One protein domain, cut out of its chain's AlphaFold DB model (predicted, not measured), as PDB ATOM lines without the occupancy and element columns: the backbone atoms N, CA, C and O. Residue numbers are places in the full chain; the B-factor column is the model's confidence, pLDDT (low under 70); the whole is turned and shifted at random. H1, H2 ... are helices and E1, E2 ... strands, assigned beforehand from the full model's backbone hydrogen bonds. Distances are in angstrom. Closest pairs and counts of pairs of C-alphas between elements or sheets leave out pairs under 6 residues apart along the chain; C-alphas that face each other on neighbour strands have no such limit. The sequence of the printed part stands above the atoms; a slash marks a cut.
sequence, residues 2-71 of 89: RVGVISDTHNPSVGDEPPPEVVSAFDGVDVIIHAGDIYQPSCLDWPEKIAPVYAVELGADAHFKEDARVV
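What this domain is: This is residues 2 to 71 of the 89 residues of the protein "Metallophos_2 domain-containing protein" of Chloroflexi bacterium (UniProt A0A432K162). A small parallel sheet, E1 E2 E3, has H2 packed over one face, with H1 and H3 toward opposite ends. The 70 printed residues, under half in named elements, run E1 H1 E2 H2 E3 H3, mixed class. The whole is compact: radius of gyration of the C-alphas 11.4 A, spans 32, 25 and 16 A.

Where its parts are: E1 is residues 3 to 6, from C-alpha 3 at (-29.522, 57.512, 1.654); E2 is 31 to 34; E3, 53 to 57, is 13.2 A long. H1 is 20 to 25, H2 41 to 48, and H3 61 to 64, ending at (-35.744, 39.501, -10.856).

How they stand to each other: N 4 and O 31 of E1 and E2 are 2.9 A apart, as are N 54 and O 32 of E3 and E2, within hydrogen-bond range. E1 H1 E2 and E2 H2 E3 are strand-helix-strand units, a helix between parallel neighbours, with right-handed crossovers. H2 is on the sheet, height 9.4 A; 1 of 4 O i to N i+4 and 2 of 5 O i to N i+3 pairs are within range.

The domain as a whole: The printed part has no cut; the link of residues 7 to 19 is long; no printed residue is under 70 pLDDT.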
ATOM      1  N   ARG A   2     -26.961  61.456   1.293       94.25
ATOM      2  CA  ARG A   2     -28.284  61.127   1.818       94.25
ATOM      3  C   ARG A   2     -28.718  59.801   1.207       94.25
ATOM      4  O   ARG A   2     -28.673  59.647  -0.007       94.25
ATOM      5  N   VAL A   3     -29.108  58.859   2.057       96.12
ATOM      6  CA  VAL A   3     -29.522  57.512   1.654       96.12
ATOM      7  C   VAL A   3     -31.001  57.364   1.977       96.12
ATOM      8  O   VAL A   3     -31.388  57.515   3.137       96.12
ATOM      9  N   GLY A   4     -31.813  57.094   0.958       97.38
ATOM     10  CA  GLY A   4     -33.188  56.641   1.130       97.38
ATOM     11  C   GLY A   4     -33.216  55.139   1.398       97.38
ATOM     12  O   GLY A   4     -32.439  54.392   0.804       97.38
ATOM     13  N   VAL A   5     -34.095  54.687   2.290       97.69
ATOM     14  CA  VAL A   5     -34.309  53.259   2.561       97.69
ATOM     15  C   VAL A   5     -35.807  52.981   2.548       97.69
ATOM     16  O   VAL A   5     -36.566  53.714   3.181       97.69
ATOM     17  N   ILE A   6     -36.221  51.942   1.824       97.12
ATOM     18  CA  ILE A   6     -37.614  51.480   1.727       97.12
ATOM     19  C   ILE A   6     -37.672  49.951   1.652       97.12
ATOM     20  O   ILE A   6     -36.667  49.304   1.369       97.12
ATOM     21  N   SER A   7     -38.840  49.380   1.906       95.94
ATOM     22  CA  SER A   7     -39.175  47.968   1.714       95.94
ATOM     23  C   SER A   7     -40.671  47.834   1.400       95.94
ATOM     24  O   SER A   7     -41.373  48.850   1.368       95.94
ATOM     25  N   ASP A   8     -41.148  46.606   1.184       94.25
ATOM     26  CA  ASP A   8     -42.579  46.266   1.138       94.25
ATOM     27  C   ASP A   8     -43.344  47.047   0.048       94.25
ATOM     28  O   ASP A   8     -44.363  47.703   0.298       94.25
ATOM     29  N   THR A   9     -42.851  46.998  -1.193       93.62
ATOM     30  CA  THR A   9     -43.492  47.672  -2.330       93.62
ATOM     31  C   THR A   9     -44.387  46.712  -3.107       93.62
ATOM     32  O   THR A   9     -43.925  45.814  -3.805       93.62
ATOM     33  N   HIS A  10     -45.702  46.939  -3.016       93.19
ATOM     34  CA  HIS A  10     -46.729  46.070  -3.616       93.19
ATOM     35  C   HIS A  10     -47.571  46.726  -4.716       93.19
ATOM     36  O   HIS A  10     -48.588  46.175  -5.134       93.19
ATOM     37  N   ASN A  11     -47.191  47.901  -5.220       90.94
ATOM     38  CA  ASN A  11     -47.857  48.501  -6.383       90.94
ATOM     39  C   ASN A  11     -47.564  47.670  -7.656       90.94
ATOM     40  O   ASN A  11     -46.408  47.318  -7.880       90.94
ATOM     41  N   PRO A  12     -48.559  47.355  -8.512       88.62
ATOM     42  CA  PRO A  12     -49.906  47.913  -8.540       88.62
ATOM     43  C   PRO A  12     -50.965  47.139  -7.730       88.62
ATOM     44  O   PRO A  12     -52.134  47.517  -7.740       88.62
ATOM     45  N   SER A  13     -50.610  46.062  -7.018       89.56
ATOM     46  CA  SER A  13     -51.587  45.236  -6.285       89.56
ATOM     47  C   SER A  13     -52.340  45.998  -5.189       89.56
ATOM     48  O   SER A  13     -53.462  45.618  -4.856       89.56
ATOM     49  N   VAL A  14     -51.730  47.039  -4.616       88.12
ATOM     50  CA  VAL A  14     -52.328  47.876  -3.557       88.12
ATOM     51  C   VAL A  14     -52.730  49.281  -4.035       88.12
ATOM     52  O   VAL A  14     -53.224  50.079  -3.241       88.12
ATOM     53  N   GLY A  15     -52.550  49.581  -5.326       88.62
ATOM     54  CA  GLY A  15     -52.852  50.872  -5.957       88.62
ATOM     55  C   GLY A  15     -51.936  51.145  -7.150       88.62
ATOM     56  O   GLY A  15     -50.832  50.617  -7.185       88.62
ATOM     57  N   ASP A  16     -52.358  51.968  -8.110       86.38
ATOM     58  CA  ASP A  16     -51.630  52.148  -9.382       86.38
ATOM     59  C   ASP A  16     -50.218  52.741  -9.215       86.38
ATOM     60  O   ASP A  16     -49.295  52.357  -9.927       86.38
ATOM     61  N   GLU A  17     -50.045  53.641  -8.246       85.06
ATOM     62  CA  GLU A  17     -48.805  54.381  -7.984       85.06
ATOM     63  C   GLU A  17     -48.468  54.337  -6.479       85.06
ATOM     64  O   GLU A  17     -49.372  54.182  -5.646       85.06
ATOM     65  N   PRO A  18     -47.185  54.476  -6.095       85.12
ATOM     66  CA  PRO A  18     -46.786  54.610  -4.696       85.12
ATOM     67  C   PRO A  18     -47.381  55.880  -4.060       85.12
ATOM     68  O   PRO A  18     -47.672  56.854  -4.763       85.12
ATOM     69  N   PRO A  19     -47.511  55.930  -2.723       89.19
ATOM     70  CA  PRO A  19     -47.963  57.136  -2.038       89.19
ATOM     71  C   PRO A  19     -47.052  58.342  -2.351       89.19
ATOM     72  O   PRO A  19     -45.822  58.207  -2.311       89.19
ATOM     73  N   PRO A  20     -47.605  59.536  -2.639       90.31
ATOM     74  CA  PRO A  20     -46.821  60.729  -2.991       90.31
ATOM     75  C   PRO A  20     -45.862  61.183  -1.875       90.31
ATOM     76  O   PRO A  20     -44.860  61.860  -2.128       90.31
ATOM     77  N   GLU A  21     -46.134  60.788  -0.635       92.62
ATOM     78  CA  GLU A  21     -45.268  61.000   0.518       92.62
ATOM     79  C   GLU A  21     -43.908  60.318   0.341       92.62
ATOM     80  O   GLU A  21     -42.903  60.850   0.807       92.62
ATOM     81  N   VAL A  22     -43.851  59.188  -0.370       91.25
ATOM     82  CA  VAL A  22     -42.601  58.463  -0.618       91.25
ATOM     83  C   VAL A  22     -41.692  59.250  -1.564       91.25
ATOM     84  O   VAL A  22     -40.498  59.386  -1.303       91.25
ATOM     85  N   VAL A  23     -42.266  59.855  -2.610       90.19
ATOM     86  CA  VAL A  23     -41.533  60.755  -3.518       90.19
ATOM     87  C   VAL A  23     -40.967  61.943  -2.744       90.19
ATOM     88  O   VAL A  23     -39.796  62.281  -2.887       90.19
ATOM     89  N   SER A  24     -41.784  62.541  -1.875       93.81
ATOM     90  CA  SER A  24     -41.366  63.680  -1.050       93.81
ATOM     91  C   SER A  24     -40.274  63.298  -0.043       93.81
ATOM     92  O   SER A  24     -39.359  64.079   0.203       93.81
ATOM     93  N   ALA A  25     -40.346  62.094   0.534       95.62
ATOM     94  CA  ALA A  25     -39.360  61.593   1.488       95.62
ATOM     95  C   ALA A  25     -37.990  61.323   0.846       95.62
ATOM     96  O   ALA A  25     -36.967  61.433   1.524       95.62
ATOM     97  N   PHE A  26     -37.966  60.986  -0.446       96.31
ATOM     98  CA  PHE A  26     -36.739  60.729  -1.199       96.31
ATOM     99  C   PHE A  26     -36.234  61.922  -2.012       96.31
ATOM    100  O   PHE A  26     -35.235  61.793  -2.716       96.31
ATOM    101  N   ASP A  27     -36.834  63.103  -1.869       94.31
ATOM    102  CA  ASP A  27     -36.337  64.302  -2.538       94.31
ATOM    103  C   ASP A  27     -34.887  64.630  -2.130       94.31
ATOM    104  O   ASP A  27     -34.540  64.803  -0.952       94.31
ATOM    105  N   GLY A  28     -34.010  64.695  -3.133       94.50
ATOM    106  CA  GLY A  28     -32.590  64.993  -2.960       94.50
ATOM    107  C   GLY A  28     -31.772  63.916  -2.238       94.50
ATOM    108  O   GLY A  28     -30.718  64.249  -1.680       94.50
ATOM    109  N   VAL A  29     -32.225  62.656  -2.195       96.75
ATOM    110  CA  VAL A  29     -31.351  61.533  -1.808       96.75
ATOM    111  C   VAL A  29     -30.361  61.218  -2.929       96.75
ATOM    112  O   VAL A  29     -30.667  61.374  -4.105       96.75
ATOM    113  N   ASP A  30     -29.157  60.777  -2.567       95.31
ATOM    114  CA  ASP A  30     -28.114  60.423  -3.536       95.31
ATOM    115  C   ASP A  30     -28.263  58.970  -4.034       95.31
ATOM    116  O   ASP A  30     -27.726  58.610  -5.077       95.31
ATOM    117  N   VAL A  31     -28.950  58.122  -3.263       96.44
ATOM    118  CA  VAL A  31     -29.162  56.690  -3.530       96.44
ATOM    119  C   VAL A  31     -30.365  56.181  -2.733       96.44
ATOM    120  O   VAL A  31     -30.639  56.685  -1.638       96.44
ATOM    121  N   ILE A  32     -31.049  55.159  -3.250       97.75
ATOM    122  CA  ILE A  32     -32.125  54.437  -2.563       97.75
ATOM    123  C   ILE A  32     -31.737  52.962  -2.392       97.75
ATOM    124  O   ILE A  32     -31.277  52.308  -3.328       97.75
ATOM    125  N   ILE A  33     -31.941  52.432  -1.187       98.06
ATOM    126  CA  ILE A  33     -31.773  51.014  -0.863       98.06
ATOM    127  C   ILE A  33     -33.154  50.398  -0.615       98.06
ATOM    128  O   ILE A  33     -33.861  50.824   0.300       98.06
ATOM    129  N   HIS A  34     -33.526  49.391  -1.403       97.56
ATOM    130  CA  HIS A  34     -34.736  48.601  -1.197       97.56
ATOM    131  C   HIS A  34     -34.402  47.325  -0.410       97.56
ATOM    132  O   HIS A  34     -33.648  46.477  -0.888       97.56
ATOM    133  N   ALA A  35     -34.943  47.176   0.799       97.00
ATOM    134  CA  ALA A  35     -34.591  46.089   1.717       97.00
ATOM    135  C   ALA A  35     -35.357  44.769   1.477       97.00
ATOM    136  O   ALA A  35     -35.155  43.811   2.220       97.00
ATOM    137  N   GLY A  36     -36.192  44.722   0.439       95.12
ATOM    138  CA  GLY A  36     -36.912  43.528  -0.025       95.12
ATOM    139  C   GLY A  36     -38.426  43.630   0.148       95.12
ATOM    140  O   GLY A  36     -38.937  44.700   0.486       95.12
ATOM    141  N   ASP A  37     -39.111  42.521  -0.119       94.50
ATOM    142  CA  ASP A  37     -40.564  42.423  -0.293       94.50
ATOM    143  C   ASP A  37     -41.069  43.319  -1.435       94.50
ATOM    144  O   ASP A  37     -41.843  44.262  -1.271       94.50
ATOM    145  N   ILE A  38     -40.518  43.054  -2.618       95.00
ATOM    146  CA  ILE A  38     -40.820  43.705  -3.884       95.00
ATOM    147  C   ILE A  38     -41.784  42.804  -4.647       95.00
ATOM    148  O   ILE A  38     -41.433  41.700  -5.067       95.00
ATOM    149  N   TYR A  39     -42.994  43.288  -4.887       93.12
ATOM    150  CA  TYR A  39     -44.023  42.499  -5.557       93.12
ATOM    151  C   TYR A  39     -43.652  42.122  -6.997       93.12
ATOM    152  O   TYR A  39     -43.878  40.989  -7.422       93.12
ATOM    153  N   GLN A  40     -43.071  43.058  -7.753       92.75
ATOM    154  CA  GLN A  40     -42.614  42.829  -9.125       92.75
ATOM    155  C   GLN A  40     -41.537  43.848  -9.550       92.75
ATOM    156  O   GLN A  40     -41.439  44.913  -8.941       92.75
ATOM    157  N   PRO A  41     -40.766  43.596 -10.629       92.94
ATOM    158  CA  PRO A  41     -39.702  44.503 -11.088       92.94
ATOM    159  C   PRO A  41     -40.122  45.965 -11.247       92.94
ATOM    160  O   PRO A  41     -39.381  46.867 -10.864       92.94
ATOM    161  N   SER A  42     -41.345  46.220 -11.725       92.81
ATOM    162  CA  SER A  42     -41.818  47.592 -11.946       92.81
ATOM    163  C   SER A  42     -41.974  48.413 -10.660       92.81
ATOM    164  O   SER A  42     -42.061  49.637 -10.723       92.81
ATOM    165  N   CYS A  43     -42.012  47.777  -9.484       94.00
ATOM    166  CA  CYS A  43     -42.019  48.479  -8.201       94.00
ATOM    167  C   CYS A  43     -40.740  49.308  -7.991       94.00
ATOM    168  O   CYS A  43     -40.757  50.261  -7.218       94.00
ATOM    169  N   LEU A  44     -39.642  48.970  -8.675       95.12
ATOM    170  CA  LEU A  44     -38.359  49.670  -8.583       95.12
ATOM    171  C   LEU A  44     -38.194  50.784  -9.626       95.12
ATOM    172  O   LEU A  44     -37.285  51.603  -9.503       95.12
ATOM    173  N   ASP A  45     -39.105  50.895 -10.595       93.62
ATOM    174  CA  ASP A  45     -39.008  51.898 -11.662       93.62
ATOM    175  C   ASP A  45     -39.328  53.313 -11.169       93.62
ATOM    176  O   ASP A  45     -38.785  54.293 -11.676       93.62
ATOM    177  N   TRP A  46     -40.224  53.459 -10.189       90.56
ATOM    178  CA  TRP A  46     -40.547  54.765  -9.612       90.56
ATOM    179  C   TRP A  46     -39.453  55.326  -8.682       90.56
ATOM    180  O   TRP A  46     -39.139  56.506  -8.852       90.56
ATOM    181  N   PRO A  47     -38.826  54.567  -7.751       93.94
ATOM    182  CA  PRO A  47     -37.746  55.115  -6.939       93.94
ATOM    183  C   PRO A  47     -36.510  55.389  -7.797       93.94
ATOM    184  O   PRO A  47     -35.810  56.367  -7.552       93.94
ATOM    185  N   GLU A  48     -36.277  54.605  -8.855       95.50
ATOM    186  CA  GLU A  48     -35.132  54.798  -9.752       95.50
ATOM    187  C   GLU A  48     -35.204  56.100 -10.563       95.50
ATOM    188  O   GLU A  48     -34.173  56.674 -10.913       95.50
ATOM    189  N   LYS A  49     -36.409  56.644 -10.783       93.81
ATOM    190  CA  LYS A  49     -36.576  57.996 -11.348       93.81
ATOM    191  C   LYS A  49     -36.055  59.098 -10.417       93.81
ATOM    192  O   LYS A  49     -35.812  60.206 -10.891       93.81
ATOM    193  N   ILE A  50     -35.930  58.827  -9.116       94.06
ATOM    194  CA  ILE A  50     -35.499  59.794  -8.097       94.06
ATOM    195  C   ILE A  50     -33.980  59.718  -7.905       94.06
ATOM    196  O   ILE A  50     -33.298  60.740  -7.967       94.06
ATOM    197  N   ALA A  51     -33.452  58.514  -7.681       95.88
ATOM    198  CA  ALA A  51     -32.030  58.255  -7.466       95.88
ATOM    199  C   ALA A  51     -31.694  56.789  -7.803       95.88
ATOM    200  O   ALA A  51     -32.603  55.962  -7.818       95.88
ATOM    201  N   PRO A  52     -30.413  56.424  -8.020       96.50
ATOM    202  CA  PRO A  52     -30.021  55.032  -8.247       96.50
ATOM    203  C   PRO A  52     -30.556  54.087  -7.162       96.50
ATOM    204  O   PRO A  52     -30.454  54.391  -5.968       96.50
ATOM    205  N   VAL A  53     -31.098  52.939  -7.578       97.38
ATOM    206  CA  VAL A  53     -31.719  51.953  -6.683       97.38
ATOM    207  C   VAL A  53     -30.863  50.701  -6.577       97.38
ATOM    208  O   VAL A  53     -30.445  50.109  -7.572       97.38
ATOM    209  N   TYR A  54     -30.659  50.260  -5.341       97.56
ATOM    210  CA  TYR A  54     -30.055  48.976  -5.030       97.56
ATOM    211  C   TYR A  54     -30.999  48.170  -4.154       97.56
ATOM    212  O   TYR A  54     -31.419  48.636  -3.102       97.56
ATOM    213  N   ALA A  55     -31.304  46.954  -4.572       97.50
ATOM    214  CA  ALA A  55     -32.288  46.109  -3.927       97.50
ATOM    215  C   ALA A  55     -31.700  44.752  -3.538       97.50
ATOM    216  O   ALA A  55     -30.726  44.279  -4.136       97.50
ATOM    217  N   VAL A  56     -32.325  44.136  -2.540       96.50
ATOM    218  CA  VAL A  56     -32.165  42.719  -2.210       96.50
ATOM    219  C   VAL A  56     -33.517  42.022  -2.273       96.50
ATOM    220  O   VAL A  56     -34.543  42.660  -2.055       96.50
ATOM    221  N   GLU A  57     -33.502  40.722  -2.541       94.62
ATOM    222  CA  GLU A  57     -34.670  39.848  -2.416       94.62
ATOM    223  C   GLU A  57     -34.305  38.486  -1.823       94.62
ATOM    224  O   GLU A  57     -33.125  38.151  -1.721       94.62
ATOM    225  N   LEU A  58     -35.316  37.702  -1.437       90.81
ATOM    226  CA  LEU A  58     -35.149  36.341  -0.925       90.81
ATOM    227  C   LEU A  58     -35.745  35.311  -1.893       90.81
ATOM    228  O   LEU A  58     -36.955  35.091  -1.915       90.81
ATOM    229  N   GLY A  59     -34.896  34.625  -2.664       84.25
ATOM    230  CA  GLY A  59     -35.323  33.504  -3.511       84.25
ATOM    231  C   GLY A  59     -36.242  33.904  -4.672       84.25
ATOM    232  O   GLY A  59     -37.008  33.079  -5.173       84.25
ATOM    233  N   ALA A  60     -36.173  35.165  -5.106       79.25
ATOM    234  CA  ALA A  60     -37.057  35.743  -6.114       79.25
ATOM    235  C   ALA A  60     -36.468  35.736  -7.542       79.25
ATOM    236  O   ALA A  60     -36.909  36.506  -8.398       79.25
ATOM    237  N   ASP A  61     -35.510  34.844  -7.835       79.69
ATOM    238  CA  ASP A  61     -34.877  34.697  -9.160       79.69
ATOM    239  C   ASP A  61     -35.903  34.655 -10.302       79.69
ATOM    240  O   ASP A  61     -35.704  35.265 -11.348       79.69
ATOM    241  N   ALA A  62     -37.041  33.984 -10.104       82.06
ATOM    242  CA  ALA A  62     -38.090  33.885 -11.119       82.06
ATOM    243  C   ALA A  62     -38.629  35.250 -11.595       82.06
ATOM    244  O   ALA A  62     -39.068  35.357 -12.739       82.06
ATOM    245  N   HIS A  63     -38.590  36.275 -10.740       85.06
ATOM    246  CA  HIS A  63     -39.095  37.615 -11.039       85.06
ATOM    247  C   HIS A  63     -37.984  38.613 -11.382       85.06
ATOM    248  O   HIS A  63     -38.219  39.504 -12.193       85.06
ATOM    249  N   PHE A  64     -36.784  38.461 -10.810       91.12
ATOM    250  CA  PHE A  64     -35.744  39.501 -10.856       91.12
ATOM    251  C   PHE A  64     -34.420  39.070 -11.494       91.12
ATOM    252  O   PHE A  64     -33.475  39.849 -11.495       91.12
ATOM    253  N   LYS A  65     -34.331  37.867 -12.077       87.81
ATOM    254  CA  LYS A  65     -33.083  37.342 -12.666       87.81
ATOM    255  C   LYS A  65     -32.371  38.303 -13.628       87.81
ATOM    256  O   LYS A  65     -31.146  38.302 -13.687       87.81
ATOM    257  N   GLU A  66     -33.130  39.089 -14.387       89.88
ATOM    258  CA  GLU A  66     -32.598  40.026 -15.385       89.88
ATOM    259  C   GLU A  66     -32.582  41.487 -14.887       89.88
ATOM    260  O   GLU A  66     -32.224  42.393 -15.637       89.88
ATOM    261  N   ASP A  67     -32.968  41.736 -13.631       94.56
ATOM    262  CA  ASP A  67     -32.994  43.071 -13.035       94.56
ATOM    263  C   ASP A  67     -31.699  43.338 -12.255       94.56
ATOM    264  O   ASP A  67     -31.514  42.894 -11.122       94.56
ATOM    265  N   ALA A  68     -30.791  44.112 -12.854       94.12
ATOM    266  CA  ALA A  68     -29.484  44.430 -12.273       94.12
ATOM    267  C   ALA A  68     -29.552  45.231 -10.953       94.12
ATOM    268  O   ALA A  68     -28.540  45.370 -10.251       94.12
ATOM    269  N   ARG A  69     -30.722  45.780 -10.604       96.25
ATOM    270  CA  ARG A  69     -30.930  46.483  -9.333       96.25
ATOM    271  C   ARG A  69     -30.998  45.499  -8.172       96.25
ATOM    272  O   ARG A  69     -30.607  45.876  -7.067       96.25
ATOM    273  N   VAL A  70     -31.429  44.259  -8.406       96.56
ATOM    274  CA  VAL A  70     -31.725  43.264  -7.368       96.56
ATOM    275  C   VAL A  70     -30.604  42.233  -7.264       96.56
ATOM    276  O   VAL A  70     -30.065  41.765  -8.263       96.56
ATOM    277  N   VAL A  71     -30.245  41.864  -6.037       95.06
ATOM    278  CA  VAL A  71     -29.381  40.708  -5.761       95.06
ATOM    279  C   VAL A  71     -30.037  39.800  -4.725       95.06
ATOM    280  O   VAL A  71     -30.772  40.274  -3.860       95.06
TER     281      VAL A  71